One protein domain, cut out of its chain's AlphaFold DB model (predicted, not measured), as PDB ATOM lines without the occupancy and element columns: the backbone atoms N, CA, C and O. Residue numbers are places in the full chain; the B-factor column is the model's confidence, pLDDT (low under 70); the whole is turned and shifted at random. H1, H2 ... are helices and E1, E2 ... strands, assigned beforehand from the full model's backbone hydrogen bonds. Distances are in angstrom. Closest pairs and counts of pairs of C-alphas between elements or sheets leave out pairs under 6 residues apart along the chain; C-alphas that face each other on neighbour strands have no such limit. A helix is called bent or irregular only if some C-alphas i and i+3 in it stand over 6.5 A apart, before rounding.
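What this domain is: This is residues 13 to 83 and 161 to 195 of the 197 residues of a protein of Legionella sainthelensi (UniProt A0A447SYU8). A small two-stranded sheet, E1 and E2, lies at one side of a helical body, with H1, H2 and H3 at the opposite side and H4 and the long, kinked H5 between. H5 runs along the longest axis and H2 crosses it. The printed part has 106 residues with five named helices and two named strands, in the order H1 H2 H3 H4 E1 E2 H5; the sheet is parallel and the class mostly helix. It is compact, with a radius of gyration of the C-alphas of 12.9 A and spans of 35 by 28 by 21 A.

Where its parts are: H1, residues 13 to 20, begins at C-alpha 13 (6.971, -10.785, 15.549). H2 is residues 25 to 36, 17.4 A long; H3 is 40 to 48, 12.3 A; H4 is 61 to 64. E1 is residues 72 to 76 and E2 162 to 166. H5, residues 176 to 194, is 24.7 A long and ends at C-alpha 194 (10.055, -30.237, 9.868). H2 and H5 are irregular: C-alphas 26 and 29, and C-alphas 182 and 185, are 7.1 A apart. H5 has a kink of 48 degrees near residue 183.

How they stand to each other: H1 touches H2 at a steep tilt of 54 degrees, closest at the C-alphas of Leu 20 and Lys 28, 6.5 A. Residues 30 to 35 of H2 touch H5, closest at C-alphas 34 and 186, 4.5 A. H1 and H3 are near each other. The closest C-alphas of H4 and E2, 62 and 164, are 5.6 A apart. E1 and E2 are parallel at 27 degrees, with N 74 and O 163 at 2.9 A, within hydrogen-bond range. Every O i to N i+4 pair is within range in H3, but 6 of 8 in H2, 13 of 15 in H5 and 1 of 4 in H1, where 4 of 5 O i to N i+3 pairs are; H4 is too short for an i+4 pair.

The domain as a whole: The C-alphas farthest apart, of Thr 68 and Gly 174, are 36.3 A apart. Residues 84 to 160 are not printed, and C-alphas 83 and 161 are 26.3 A apart across the cut. The link from H3 to H4 is long. Residues 13 to 15 have pLDDT under 70.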
ATOM      1  N   LYS A  13       7.406 -10.178  16.818       59.19
ATOM      2  CA  LYS A  13       6.971 -10.785  15.549       59.19
ATOM      3  C   LYS A  13       7.376  -9.980  14.320       59.19
ATOM      4  O   LYS A  13       7.802 -10.560  13.325       59.19
ATOM      5  N   VAL A  14       7.259  -8.656  14.375       59.19
ATOM      6  CA  VAL A  14       7.585  -7.763  13.255       59.19
ATOM      7  C   VAL A  14       9.098  -7.623  13.098       59.19
ATOM      8  O   VAL A  14       9.600  -7.659  11.977       59.19
ATOM      9  N   LYS A  15       9.844  -7.563  14.206       65.56
ATOM     10  CA  LYS A  15      11.317  -7.556  14.188       65.56
ATOM     11  C   LYS A  15      11.884  -8.824  13.540       65.56
ATOM     12  O   LYS A  15      12.756  -8.750  12.676       65.56
ATOM     13  N   ASN A  16      11.325  -9.984  13.885       70.00
ATOM     14  CA  ASN A  16      11.795 -11.278  13.389       70.00
ATOM     15  C   ASN A  16      11.508 -11.502  11.893       70.00
ATOM     16  O   ASN A  16      12.229 -12.266  11.250       70.00
ATOM     17  N   GLN A  17      10.532 -10.797  11.299       72.00
ATOM     18  CA  GLN A  17      10.295 -10.848   9.846       72.00
ATOM     19  C   GLN A  17      11.500 -10.371   9.026       72.00
ATOM     20  O   GLN A  17      11.647 -10.790   7.877       72.00
ATOM     21  N   PHE A  18      12.389  -9.562   9.613       75.81
ATOM     22  CA  PHE A  18      13.586  -9.059   8.941       75.81
ATOM     23  C   PHE A  18      14.471 -10.186   8.387       75.81
ATOM     24  O   PHE A  18      14.948 -10.118   7.253       75.81
ATOM     25  N   PHE A  19      14.642 -11.273   9.143       83.75
ATOM     26  CA  PHE A  19      15.481 -12.401   8.728       83.75
ATOM     27  C   PHE A  19      14.826 -13.285   7.656       83.75
ATOM     28  O   PHE A  19      15.515 -14.038   6.971       83.75
ATOM     29  N   LEU A  20      13.504 -13.195   7.484       90.12
ATOM     30  CA  LEU A  20      12.719 -14.142   6.686       90.12
ATOM     31  C   LEU A  20      12.577 -13.753   5.209       90.12
ATOM     32  O   LEU A  20      11.955 -14.494   4.445       90.12
ATOM     33  N   HIS A  21      13.103 -12.601   4.788       84.56
ATOM     34  CA  HIS A  21      12.859 -12.070   3.443       84.56
ATOM     35  C   HIS A  21      13.412 -12.961   2.319       84.56
ATOM     36  O   HIS A  21      12.745 -13.115   1.299       84.56
ATOM     37  N   HIS A  22      14.570 -13.596   2.524       87.19
ATOM     38  CA  HIS A  22      15.175 -14.531   1.564       87.19
ATOM     39  C   HIS A  22      14.761 -15.998   1.765       87.19
ATOM     40  O   HIS A  22      15.235 -16.879   1.049       87.19
ATOM     41  N   CYS A  23      13.891 -16.285   2.737       95.06
ATOM     42  CA  CYS A  23      13.413 -17.641   2.991       95.06
ATOM     43  C   CYS A  23      12.241 -17.984   2.067       95.06
ATOM     44  O   CYS A  23      11.378 -17.141   1.791       95.06
ATOM     45  N   HIS A  24      12.153 -19.249   1.656       96.81
ATOM     46  CA  HIS A  24      10.983 -19.741   0.943       96.81
ATOM     47  C   HIS A  24       9.729 -19.624   1.823       96.81
ATOM     48  O   HIS A  24       9.782 -19.814   3.041       96.81
ATOM     49  N   SER A  25       8.582 -19.312   1.214       96.00
ATOM     50  CA  SER A  25       7.328 -19.039   1.933       96.00
ATOM     51  C   SER A  25       6.885 -20.196   2.832       96.00
ATOM     52  O   SER A  25       6.423 -19.954   3.943       96.00
ATOM     53  N   GLU A  26       7.098 -21.434   2.384       96.62
ATOM     54  CA  GLU A  26       6.778 -22.657   3.134       96.62
ATOM     55  C   GLU A  26       7.508 -22.762   4.482       96.62
ATOM     56  O   GLU A  26       6.997 -23.390   5.406       96.62
ATOM     57  N   TRP A  27       8.672 -22.122   4.631       96.69
ATOM     58  CA  TRP A  27       9.416 -22.126   5.889       96.69
ATOM     59  C   TRP A  27       8.980 -21.032   6.856       96.69
ATOM     60  O   TRP A  27       9.247 -21.154   8.048       96.69
ATOM     61  N   LYS A  28       8.324 -19.961   6.388       94.19
ATOM     62  CA  LYS A  28       8.117 -18.748   7.200       94.19
ATOM     63  C   LYS A  28       7.413 -19.037   8.522       94.19
ATOM     64  O   LYS A  28       7.881 -18.562   9.546       94.19
ATOM     65  N   GLY A  29       6.364 -19.863   8.515       93.75
ATOM     66  CA  GLY A  29       5.663 -20.247   9.745       93.75
ATOM     67  C   GLY A  29       6.572 -20.970  10.746       93.75
ATOM     68  O   GLY A  29       6.638 -20.583  11.910       93.75
ATOM     69  N   ILE A  30       7.328 -21.970  10.278       95.69
ATOM     70  CA  ILE A  30       8.273 -22.733  11.109       95.69
ATOM     71  C   ILE A  30       9.377 -21.821  11.651       95.69
ATOM     72  O   ILE A  30       9.678 -21.846  12.841       95.69
ATOM     73  N   LEU A  31       9.963 -20.986  10.793       96.31
ATOM     74  CA  LEU A  31      11.071 -20.109  11.163       96.31
ATOM     75  C   LEU A  31      10.641 -18.997  12.117       96.31
ATOM     76  O   LEU A  31      11.406 -18.660  13.015       96.31
ATOM     77  N   THR A  32       9.430 -18.453  11.974       94.88
ATOM     78  CA  THR A  32       8.872 -17.507  12.950       94.88
ATOM     79  C   THR A  32       8.791 -18.154  14.329       94.88
ATOM     80  O   THR A  32       9.357 -17.609  15.274       94.88
ATOM     81  N   ASN A  33       8.197 -19.346  14.434       94.31
ATOM     82  CA  ASN A  33       8.101 -20.068  15.707       94.31
ATOM     83  C   ASN A  33       9.490 -20.415  16.275       94.31
ATOM     84  O   ASN A  33       9.722 -20.340  17.482       94.31
ATOM     85  N   ALA A  34      10.441 -20.781  15.413       96.38
ATOM     86  CA  ALA A  34      11.807 -21.078  15.824       96.38
ATOM     87  C   ALA A  34      12.541 -19.838  16.359       96.38
ATOM     88  O   ALA A  34      13.201 -19.930  17.392       96.38
ATOM     89  N   LEU A  35      12.393 -18.674  15.720       95.56
ATOM     90  CA  LEU A  35      12.958 -17.409  16.209       95.56
ATOM     91  C   LEU A  35      12.294 -16.958  17.521       95.56
ATOM     92  O   LEU A  35      12.976 -16.490  18.430       95.56
ATOM     93  N   GLU A  36      10.982 -17.147  17.667       94.31
ATOM     94  CA  GLU A  36      10.258 -16.848  18.912       94.31
ATOM     95  C   GLU A  36      10.730 -17.708  20.098       94.31
ATOM     96  O   GLU A  36      10.691 -17.254  21.238       94.31
ATOM     97  N   SER A  37      11.240 -18.919  19.841       95.38
ATOM     98  CA  SER A  37      11.795 -19.799  20.883       95.38
ATOM     99  C   SER A  37      13.176 -19.376  21.407       95.38
ATOM    100  O   SER A  37      13.660 -19.923  22.400       95.38
ATOM    101  N   MET A  38      13.844 -18.434  20.733       96.00
ATOM    102  CA  MET A  38      15.184 -17.979  21.099       96.00
ATOM    103  C   MET A  38      15.158 -16.887  22.174       96.00
ATOM    104  O   MET A  38      14.144 -16.250  22.449       96.00
ATOM    105  N   ASP A  39      16.334 -16.615  22.737       95.62
ATOM    106  CA  ASP A  39      16.583 -15.418  23.537       95.62
ATOM    107  C   ASP A  39      16.408 -14.150  22.676       95.62
ATOM    108  O   ASP A  39      17.155 -13.922  21.718       95.62
ATOM    109  N   GLN A  40      15.414 -13.329  23.023       92.75
ATOM    110  CA  GLN A  40      15.047 -12.140  22.254       92.75
ATOM    111  C   GLN A  40      16.091 -11.017  22.359       92.75
ATOM    112  O   GLN A  40      16.272 -10.277  21.390       92.75
ATOM    113  N   ASP A  41      16.847 -10.932  23.459       93.81
ATOM    114  CA  ASP A  41      17.944  -9.963  23.586       93.81
ATOM    115  C   ASP A  41      19.090 -10.329  22.640       93.81
ATOM    116  O   ASP A  41      19.697  -9.462  22.002       93.81
ATOM    117  N   TYR A  42      19.355 -11.629  22.479       95.50
ATOM    118  CA  TYR A  42      20.339 -12.118  21.514       95.50
ATOM    119  C   TYR A  42      19.912 -11.833  20.066       95.50
ATOM    120  O   TYR A  42      20.729 -11.368  19.268       95.50
ATOM    121  N   LEU A  43      18.637 -12.045  19.718       94.19
ATOM    122  CA  LEU A  43      18.123 -11.679  18.393       94.19
ATOM    123  C   LEU A  43      18.210 -10.170  18.143       94.19
ATOM    124  O   LEU A  43      18.656  -9.746  17.072       94.19
ATOM    125  N   HIS A  44      17.865  -9.354  19.140       91.06
ATOM    126  CA  HIS A  44      18.020  -7.903  19.068       91.06
ATOM    127  C   HIS A  44      19.478  -7.482  18.849       91.06
ATOM    128  O   HIS A  44      19.766  -6.633  17.999       91.06
ATOM    129  N   GLN A  45      20.421  -8.128  19.534       93.06
ATOM    130  CA  GLN A  45      21.849  -7.919  19.305       93.06
ATOM    131  C   GLN A  45      22.259  -8.257  17.861       93.06
ATOM    132  O   GLN A  45      23.005  -7.495  17.240       93.06
ATOM    133  N   LEU A  46      21.775  -9.366  17.291       93.50
ATOM    134  CA  LEU A  46      22.069  -9.716  15.894       93.50
ATOM    135  C   LEU A  46      21.497  -8.692  14.903       93.50
ATOM    136  O   LEU A  46      22.137  -8.401  13.893       93.50
ATOM    137  N   MET A  47      20.330  -8.107  15.189       90.12
ATOM    138  CA  MET A  47      19.721  -7.065  14.349       90.12
ATOM    139  C   MET A  47      20.456  -5.724  14.415       90.12
ATOM    140  O   MET A  47      20.443  -4.975  13.439       90.12
ATOM    141  N   THR A  48      21.108  -5.413  15.533       90.00
ATOM    142  CA  THR A  48      21.736  -4.100  15.774       90.00
ATOM    143  C   THR A  48      23.246  -4.091  15.551       90.00
ATOM    144  O   THR A  48      23.833  -3.026  15.382       90.00
ATOM    145  N   THR A  49      23.883  -5.260  15.483       90.75
ATOM    146  CA  THR A  49      25.332  -5.387  15.274       90.75
ATOM    147  C   THR A  49      25.668  -6.012  13.923       90.75
ATOM    148  O   THR A  49      24.861  -6.731  13.333       90.75
ATOM    149  N   GLU A  50      26.879  -5.744  13.432       89.44
ATOM    150  CA  GLU A  50      27.374  -6.253  12.140       89.44
ATOM    151  C   GLU A  50      28.673  -7.064  12.257       89.44
ATOM    152  O   GLU A  50      29.150  -7.617  11.270       89.44
ATOM    153  N   ASN A  51      29.253  -7.174  13.460       93.50
ATOM    154  CA  ASN A  51      30.518  -7.884  13.682       93.50
ATOM    155  C   ASN A  51      30.321  -9.402  13.853       93.50
ATOM    156  O   ASN A  51      30.709 -10.007  14.858       93.50
ATOM    157  N   TRP A  52      29.642 -10.007  12.885       97.38
ATOM    158  CA  TRP A  52      29.384 -11.436  12.830       97.38
ATOM    159  C   TRP A  52      29.091 -11.873  11.390       97.38
ATOM    160  O   TRP A  52      28.612 -11.096  10.565       97.38
ATOM    161  N   LEU A  53      29.398 -13.128  11.076       98.25
ATOM    162  CA  LEU A  53      29.184 -13.733   9.760       98.25
ATOM    163  C   LEU A  53      28.007 -14.719   9.801       98.25
ATOM    164  O   LEU A  53      27.795 -15.346  10.840       98.25
ATOM    165  N   PRO A  54      27.258 -14.898   8.694       97.00
ATOM    166  CA  PRO A  54      27.448 -14.295   7.364       97.00
ATOM    167  C   PRO A  54      26.841 -12.885   7.209       97.00
ATOM    168  O   PRO A  54      26.918 -12.306   6.127       97.00
ATOM    169  N   GLY A  55      26.229 -12.346   8.265       94.94
ATOM    170  CA  GLY A  55      25.439 -11.118   8.230       94.94
ATOM    171  C   GLY A  55      23.942 -11.389   8.061       94.94
ATOM    172  O   GLY A  55      23.516 -12.492   7.709       94.94
ATOM    173  N   LYS A  56      23.128 -10.366   8.337       92.25
ATOM    174  CA  LYS A  56      21.670 -10.492   8.514       92.25
ATOM    175  C   LYS A  56      20.949 -11.022   7.276       92.25
ATOM    176  O   LYS A  56      20.104 -11.901   7.391       92.25
ATOM    177  N   GLU A  57      21.329 -10.537   6.097       91.38
ATOM    178  CA  GLU A  57      20.704 -10.915   4.822       91.38
ATOM    179  C   GLU A  57      20.891 -12.391   4.469       91.38
ATOM    180  O   GLU A  57      20.064 -12.971   3.769       91.38
ATOM    181  N   ARG A  58      21.976 -12.993   4.960       95.19
ATOM    182  CA  ARG A  58      22.381 -14.363   4.639       95.19
ATOM    183  C   ARG A  58      22.201 -15.330   5.805       95.19
ATOM    184  O   ARG A  58      22.597 -16.485   5.708       95.19
ATOM    185  N   LEU A  59      21.637 -14.875   6.923       96.31
ATOM    186  CA  LEU A  59      21.540 -15.673   8.146       96.31
ATOM    187  C   LEU A  59      20.752 -16.971   7.927       96.31
ATOM    188  O   LEU A  59      21.127 -18.022   8.440       96.31
ATOM    189  N   LEU A  60      19.677 -16.886   7.142       97.06
ATOM    190  CA  LEU A  60      18.741 -17.976   6.880       97.06
ATOM    191  C   LEU A  60      18.779 -18.450   5.414       97.06
ATOM    192  O   LEU A  60      17.814 -19.051   4.949       97.06
ATOM    193  N   SER A  61      19.880 -18.216   4.681       97.06
ATOM    194  CA  SER A  61      19.984 -18.552   3.247       97.06
ATOM    195  C   SER A  61      19.658 -20.016   2.934       97.06
ATOM    196  O   SER A  61      19.045 -20.295   1.907       97.06
ATOM    197  N   ALA A  62      20.026 -20.950   3.822       97.44
ATOM    198  CA  ALA A  62      19.722 -22.375   3.665       97.44
ATOM    199  C   ALA A  62      18.226 -22.643   3.415       97.44
ATOM    200  O   ALA A  62      17.886 -23.511   2.617       97.44
ATOM    201  N   PHE A  63      17.337 -21.850   4.020       97.88
ATOM    202  CA  PHE A  63      15.881 -21.986   3.911       97.88
ATOM    203  C   PHE A  63      15.292 -21.367   2.631       97.88
ATOM    204  O   PHE A  63      14.081 -21.162   2.531       97.88
ATOM    205  N   SER A  64      16.128 -21.065   1.635       96.31
ATOM    206  CA  SER A  64      15.687 -20.760   0.268       96.31
ATOM    207  C   SER A  64      15.151 -21.998  -0.465       96.31
ATOM    208  O   SER A  64      14.305 -21.868  -1.351       96.31
ATOM    209  N   LEU A  65      15.591 -23.204  -0.078       96.94
ATOM    210  CA  LEU A  65      15.052 -24.472  -0.568       96.94
ATOM    211  C   LEU A  65      13.622 -24.673  -0.037       96.94
ATOM    212  O   LEU A  65      13.451 -24.618   1.176       96.94
ATOM    213  N   PRO A  66      12.597 -24.949  -0.868       97.00
ATOM    214  CA  PRO A  66      11.243 -25.211  -0.376       97.00
ATOM    215  C   PRO A  66      11.187 -26.390   0.604       97.00
ATOM    216  O   PRO A  66      11.862 -27.404   0.403       97.00
ATOM    217  N   LEU A  67      10.344 -26.291   1.635       96.62
ATOM    218  CA  LEU A  67      10.145 -27.354   2.625       96.62
ATOM    219  C   LEU A  67       9.669 -28.642   1.941       96.62
ATOM    220  O   LEU A  67      10.243 -29.703   2.155       96.62
ATOM    221  N   THR A  68       8.710 -28.537   1.023       96.19
ATOM    222  CA  THR A  68       8.161 -29.660   0.240       96.19
ATOM    223  C   THR A  68       9.175 -30.329  -0.692       96.19
ATOM    224  O   THR A  68       8.947 -31.442  -1.167       96.19
ATOM    225  N   LYS A  69      10.299 -29.664  -0.985       96.88
ATOM    226  CA  LYS A  69      11.413 -30.212  -1.776       96.88
ATOM    227  C   LYS A  69      12.572 -30.692  -0.913       96.88
ATOM    228  O   LYS A  69      13.480 -31.325  -1.447       96.88
ATOM    229  N   THR A  70      12.551 -30.412   0.386       97.00
ATOM    230  CA  THR A  70      13.609 -30.802   1.313       97.00
ATOM    231  C   THR A  70      13.470 -32.284   1.651       97.00
ATOM    232  O   THR A  70      12.469 -32.710   2.210       97.00
ATOM    233  N   GLN A  71      14.478 -33.075   1.287       96.44
ATOM    234  CA  GLN A  71      14.532 -34.528   1.508       96.44
ATOM    235  C   GLN A  71      15.619 -34.914   2.510       96.44
ATOM    236  O   GLN A  71      15.477 -35.885   3.248       96.44
ATOM    237  N   TYR A  72      16.710 -34.150   2.533       97.44
ATOM    238  CA  TYR A  72      17.875 -34.411   3.366       97.44
ATOM    239  C   TYR A  72      18.338 -33.116   4.020       97.44
ATOM    240  O   TYR A  72      18.220 -32.043   3.432       97.44
ATOM    241  N   ILE A  73      18.928 -33.224   5.208       97.44
ATOM    242  CA  ILE A  73      19.615 -32.117   5.873       97.44
ATOM    243  C   ILE A  73      21.088 -32.500   6.004       97.44
ATOM    244  O   ILE A  73      21.419 -33.505   6.632       97.44
ATOM    245  N   LEU A  74      21.973 -31.701   5.409       97.81
ATOM    246  CA  LEU A  74      23.419 -31.846   5.542       97.81
ATOM    247  C   LEU A  74      23.931 -30.807   6.543       97.81
ATOM    248  O   LEU A  74      23.978 -29.615   6.234       97.81
ATOM    249  N   LEU A  75      24.298 -31.270   7.742       97.50
ATOM    250  CA  LEU A  75      24.655 -30.402   8.863       97.50
ATOM    251  C   LEU A  75      26.135 -30.011   8.879       97.50
ATOM    252  O   LEU A  75      27.015 -30.869   8.951       97.50
ATOM    253  N   GLY A  76      26.393 -28.704   8.848       97.06
ATOM    254  CA  GLY A  76      27.684 -28.101   9.188       97.06
ATOM    255  C   GLY A  76      27.722 -27.609  10.638       97.06
ATOM    256  O   GLY A  76      26.701 -27.562  11.320       97.06
ATOM    257  N   GLU A  77      28.897 -27.216  11.123       96.12
ATOM    258  CA  GLU A  77      29.054 -26.690  12.486       96.12
ATOM    259  C   GLU A  77      28.611 -25.221  12.581       96.12
ATOM    260  O   GLU A  77      27.653 -24.887  13.277       96.12
ATOM    261  N   SER A  78      29.318 -24.337  11.875       97.38
ATOM    262  CA  SER A  78      29.115 -22.887  11.883       97.38
ATOM    263  C   SER A  78      29.596 -22.268  10.559       97.38
ATOM    264  O   SER A  78      30.284 -22.946   9.788       97.38
ATOM    265  N   PRO A  79      29.241 -21.004  10.250       98.31
ATOM    266  CA  PRO A  79      29.730 -20.329   9.054       98.31
ATOM    267  C   PRO A  79      31.260 -20.261   9.007       98.31
ATOM    268  O   PRO A  79      31.930 -20.203  10.038       98.31
ATOM    269  N   TYR A  80      31.819 -20.191   7.797       97.56
ATOM    270  CA  TYR A  80      33.254 -19.974   7.620       97.56
ATOM    271  C   TYR A  80      33.725 -18.674   8.299       97.56
ATOM    272  O   TYR A  80      33.024 -17.665   8.237       97.56
ATOM    273  N   PRO A  81      34.954 -18.638   8.851       96.56
ATOM    274  CA  PRO A  81      35.477 -17.487   9.592       96.56
ATOM    275  C   PRO A  81      35.916 -16.310   8.701       96.56
ATOM    276  O   PRO A  81      36.605 -15.404   9.157       96.56
ATOM    277  N   ARG A  82      35.568 -16.336   7.411       96.50
ATOM    278  CA  ARG A  82      35.978 -15.356   6.397       96.50
ATOM    279  C   ARG A  82      34.751 -14.777   5.710       96.50
ATOM    280  O   ARG A  82      33.864 -15.532   5.303       96.50
ATOM    281  N   LYS A  83      34.717 -13.455   5.539       96.44
ATOM    282  CA  LYS A  83      33.558 -12.734   4.991       96.44
ATOM    283  C   LYS A  83      33.235 -13.157   3.558       96.44
ATOM    284  O   LYS A  83      32.071 -13.316   3.209       96.44
ATOM    285  N   GLY A 161      17.175 -31.610  -3.185       98.06
ATOM    286  CA  GLY A 161      16.481 -31.579  -1.902       98.06
ATOM    287  C   GLY A 161      17.401 -31.661  -0.688       98.06
ATOM    288  O   GLY A 161      16.943 -32.046   0.385       98.06
ATOM    289  N   ILE A 162      18.689 -31.339  -0.836       98.44
ATOM    290  CA  ILE A 162      19.649 -31.344   0.272       98.44
ATOM    291  C   ILE A 162      19.706 -29.944   0.888       98.44
ATOM    292  O   ILE A 162      20.293 -29.036   0.307       98.44
ATOM    293  N   LEU A 163      19.132 -29.773   2.076       98.25
ATOM    294  CA  LEU A 163      19.222 -28.546   2.862       98.25
ATOM    295  C   LEU A 163      20.620 -28.420   3.492       98.25
ATOM    296  O   LEU A 163      21.016 -29.246   4.313       98.25
ATOM    297  N   LEU A 164      21.368 -27.378   3.123       98.50
ATOM    298  CA  LEU A 164      22.738 -27.128   3.589       98.50
ATOM    299  C   LEU A 164      22.729 -26.248   4.850       98.50
ATOM    300  O   LEU A 164      22.934 -25.035   4.768       98.50
ATOM    301  N   LEU A 165      22.479 -26.844   6.017       98.50
ATOM    302  CA  LEU A 165      22.200 -26.120   7.262       98.50
ATOM    303  C   LEU A 165      23.381 -26.181   8.241       98.50
ATOM    304  O   LEU A 165      23.893 -27.256   8.527       98.50
ATOM    305  N   ASN A 166      23.819 -25.050   8.797       98.38
ATOM    306  CA  ASN A 166      24.754 -25.081   9.930       98.38
ATOM    307  C   ASN A 166      23.980 -25.262  11.242       98.38
ATOM    308  O   ASN A 166      22.906 -24.692  11.391       98.38
ATOM    309  N   ALA A 167      24.531 -25.990  12.212       95.75
ATOM    310  CA  ALA A 167      23.942 -26.134  13.548       95.75
ATOM    311  C   ALA A 167      24.001 -24.828  14.365       95.75
ATOM    312  O   ALA A 167      23.160 -24.576  15.225       95.75
ATOM    313  N   CYS A 168      24.977 -23.971  14.073       96.38
ATOM    314  CA  CYS A 168      25.032 -22.588  14.520       96.38
ATOM    315  C   CYS A 168      25.000 -21.679  13.291       96.38
ATOM    316  O   CYS A 168      25.839 -21.828  12.411       96.38
ATOM    317  N   LEU A 169      24.068 -20.727  13.211       97.69
ATOM    318  CA  LEU A 169      23.926 -19.881  12.012       97.69
ATOM    319  C   LEU A 169      24.809 -18.629  12.025       97.69
ATOM    320  O   LEU A 169      24.878 -17.908  11.033       97.69
ATOM    321  N   VAL A 170      25.513 -18.387  13.133       98.00
ATOM    322  CA  VAL A 170      26.344 -17.199  13.346       98.00
ATOM    323  C   VAL A 170      27.775 -17.598  13.675       98.00
ATOM    324  O   VAL A 170      28.013 -18.510  14.467       98.00
ATOM    325  N   TYR A 171      28.732 -16.873  13.104       98.38
ATOM    326  CA  TYR A 171      30.136 -16.938  13.484       98.38
ATOM    327  C   TYR A 171      30.628 -15.572  13.977       98.38
ATOM    328  O   TYR A 171      30.495 -14.561  13.288       98.38
ATOM    329  N   SER A 172      31.282 -15.583  15.135       97.50
ATOM    330  CA  SER A 172      32.182 -14.529  15.598       97.50
ATOM    331  C   SER A 172      33.420 -15.199  16.189       97.50
ATOM    332  O   SER A 172      33.323 -16.272  16.799       97.50
ATOM    333  N   GLU A 173      34.582 -14.569  16.022       96.50
ATOM    334  CA  GLU A 173      35.858 -15.114  16.485       96.50
ATOM    335  C   GLU A 173      35.809 -15.462  17.982       96.50
ATOM    336  O   GLU A 173      35.336 -14.680  18.809       96.50
ATOM    337  N   GLY A 174      36.224 -16.687  18.324       96.50
ATOM    338  CA  GLY A 174      36.219 -17.200  19.699       96.50
ATOM    339  C   GLY A 174      34.836 -17.442  20.327       96.50
ATOM    340  O   GLY A 174      34.769 -17.837  21.490       96.50
ATOM    341  N   LYS A 175      33.725 -17.236  19.602       97.38
ATOM    342  CA  LYS A 175      32.356 -17.281  20.162       97.38
ATOM    343  C   LYS A 175      31.462 -18.397  19.618       97.38
ATOM    344  O   LYS A 175      30.287 -18.441  19.980       97.38
ATOM    345  N   VAL A 176      31.980 -19.329  18.814       96.62
ATOM    346  CA  VAL A 176      31.176 -20.439  18.253       96.62
ATOM    347  C   VAL A 176      30.398 -21.211  19.337       96.62
ATOM    348  O   VAL A 176      29.180 -21.318  19.198       96.62
ATOM    349  N   PRO A 177      30.992 -21.635  20.477       97.69
ATOM    350  CA  PRO A 177      30.228 -22.320  21.527       97.69
ATOM    351  C   PRO A 177      29.145 -21.448  22.178       97.69
ATOM    352  O   PRO A 177      28.116 -21.959  22.618       97.69
ATOM    353  N   TYR A 178      29.369 -20.132  22.267       97.75
ATOM    354  CA  TYR A 178      28.374 -19.191  22.784       97.75
ATOM    355  C   TYR A 178      27.173 -19.099  21.838       97.75
ATOM    356  O   TYR A 178      26.037 -19.260  22.285       97.75
ATOM    357  N   HIS A 179      27.422 -18.908  20.542       97.88
ATOM    358  CA  HIS A 179      26.360 -18.838  19.543       97.88
ATOM    359  C   HIS A 179      25.611 -20.168  19.422       97.88
ATOM    360  O   HIS A 179      24.385 -20.159  19.441       97.88
ATOM    361  N   ALA A 180      26.306 -21.308  19.422       97.50
ATOM    362  CA  ALA A 180      25.669 -22.625  19.358       97.50
ATOM    363  C   ALA A 180      24.639 -22.835  20.484       97.50
ATOM    364  O   ALA A 180      23.533 -23.308  20.230       97.50
ATOM    365  N   ARG A 181      24.946 -22.406  21.720       98.19
ATOM    366  CA  ARG A 181      23.977 -22.454  22.831       98.19
ATOM    367  C   ARG A 181      22.757 -21.566  22.589       98.19
ATOM    368  O   ARG A 181      21.650 -21.973  22.915       98.19
ATOM    369  N   LYS A 182      22.949 -20.374  22.015       98.00
ATOM    370  CA  LYS A 182      21.850 -19.451  21.681       98.00
ATOM    371  C   LYS A 182      20.973 -19.965  20.533       98.00
ATOM    372  O   LYS A 182      19.778 -19.703  20.540       98.00
ATOM    373  N   TRP A 183      21.548 -20.708  19.586       97.69
ATOM    374  CA  TRP A 183      20.853 -21.287  18.426       97.69
ATOM    375  C   TRP A 183      20.195 -22.649  18.693       97.69
ATOM    376  O   TRP A 183      19.394 -23.101  17.879       97.69
ATOM    377  N   MET A 184      20.470 -23.289  19.834       97.81
ATOM    378  CA  MET A 184      19.894 -24.596  20.174       97.81
ATOM    379  C   MET A 184      18.350 -24.612  20.169       97.81
ATOM    380  O   MET A 184      17.800 -25.498  19.512       97.81
ATOM    381  N   PRO A 185      17.627 -23.654  20.799       97.81
ATOM    382  CA  PRO A 185      16.159 -23.655  20.782       97.81
ATOM    383  C   PRO A 185      15.585 -23.543  19.364       97.81
ATOM    384  O   PRO A 185      14.657 -24.265  19.002       97.81
ATOM    385  N   PHE A 186      16.212 -22.713  18.524       97.69
ATOM    386  CA  PHE A 186      15.843 -22.574  17.118       97.69
ATOM    387  C   PHE A 186      15.980 -23.898  16.367       97.69
ATOM    388  O   PHE A 186      15.038 -24.323  15.705       97.69
ATOM    389  N   MET A 187      17.127 -24.576  16.494       97.50
ATOM    390  CA  MET A 187      17.366 -25.849  15.804       97.50
ATOM    391  C   MET A 187      16.386 -26.932  16.257       97.50
ATOM    392  O   MET A 187      15.843 -27.655  15.425       97.50
ATOM    393  N   GLN A 188      16.108 -27.008  17.561       96.81
ATOM    394  CA  GLN A 188      15.113 -27.932  18.108       96.81
ATOM    395  C   GLN A 188      13.717 -27.665  17.532       96.81
ATOM    396  O   GLN A 188      13.058 -28.603  17.090       96.81
ATOM    397  N   SER A 189      13.296 -26.399  17.476       96.88
ATOM    398  CA  SER A 189      11.999 -26.004  16.915       96.88
ATOM    399  C   SER A 189      11.887 -26.320  15.417       96.88
ATOM    400  O   SER A 189      10.881 -26.889  14.979       96.88
ATOM    401  N   VAL A 190      12.940 -26.036  14.637       96.38
ATOM    402  CA  VAL A 190      12.997 -26.360  13.202       96.38
ATOM    403  C   VAL A 190      12.892 -27.867  12.978       96.38
ATOM    404  O   VAL A 190      12.044 -28.293  12.200       96.38
ATOM    405  N   PHE A 191      13.704 -28.683  13.657       95.00
ATOM    406  CA  PHE A 191      13.684 -30.135  13.443       95.00
ATOM    407  C   PHE A 191      12.399 -30.787  13.940       95.00
ATOM    408  O   PHE A 191      11.886 -31.684  13.273       95.00
ATOM    409  N   TYR A 192      11.845 -30.321  15.061       94.31
ATOM    410  CA  TYR A 192      10.558 -30.805  15.550       94.31
ATOM    411  C   TYR A 192       9.436 -30.523  14.541       94.31
ATOM    412  O   TYR A 192       8.656 -31.413  14.225       94.31
ATOM    413  N   SER A 193       9.400 -29.313  13.976       91.19
ATOM    414  CA  SER A 193       8.339 -28.896  13.048       91.19
ATOM    415  C   SER A 193       8.508 -29.436  11.624       91.19
ATOM    416  O   SER A 193       7.528 -29.543  10.892       91.19
ATOM    417  N   ALA A 194       9.743 -29.725  11.204       82.38
ATOM    418  CA  ALA A 194      10.055 -30.237   9.868       82.38
ATOM    419  C   ALA A 194      10.056 -31.773   9.788       82.38
ATOM    420  O   ALA A 194      10.195 -32.326   8.697       82.38
ATOM    421  N   SER A 195       9.921 -32.465  10.922       74.00
ATOM    422  CA  SER A 195       9.790 -33.920  10.933       74.00
ATOM    423  C   SER A 195       8.402 -34.315  10.416       74.00
ATOM    424  O   SER A 195       7.412 -33.732  10.860       74.00
TER     425      SER A 195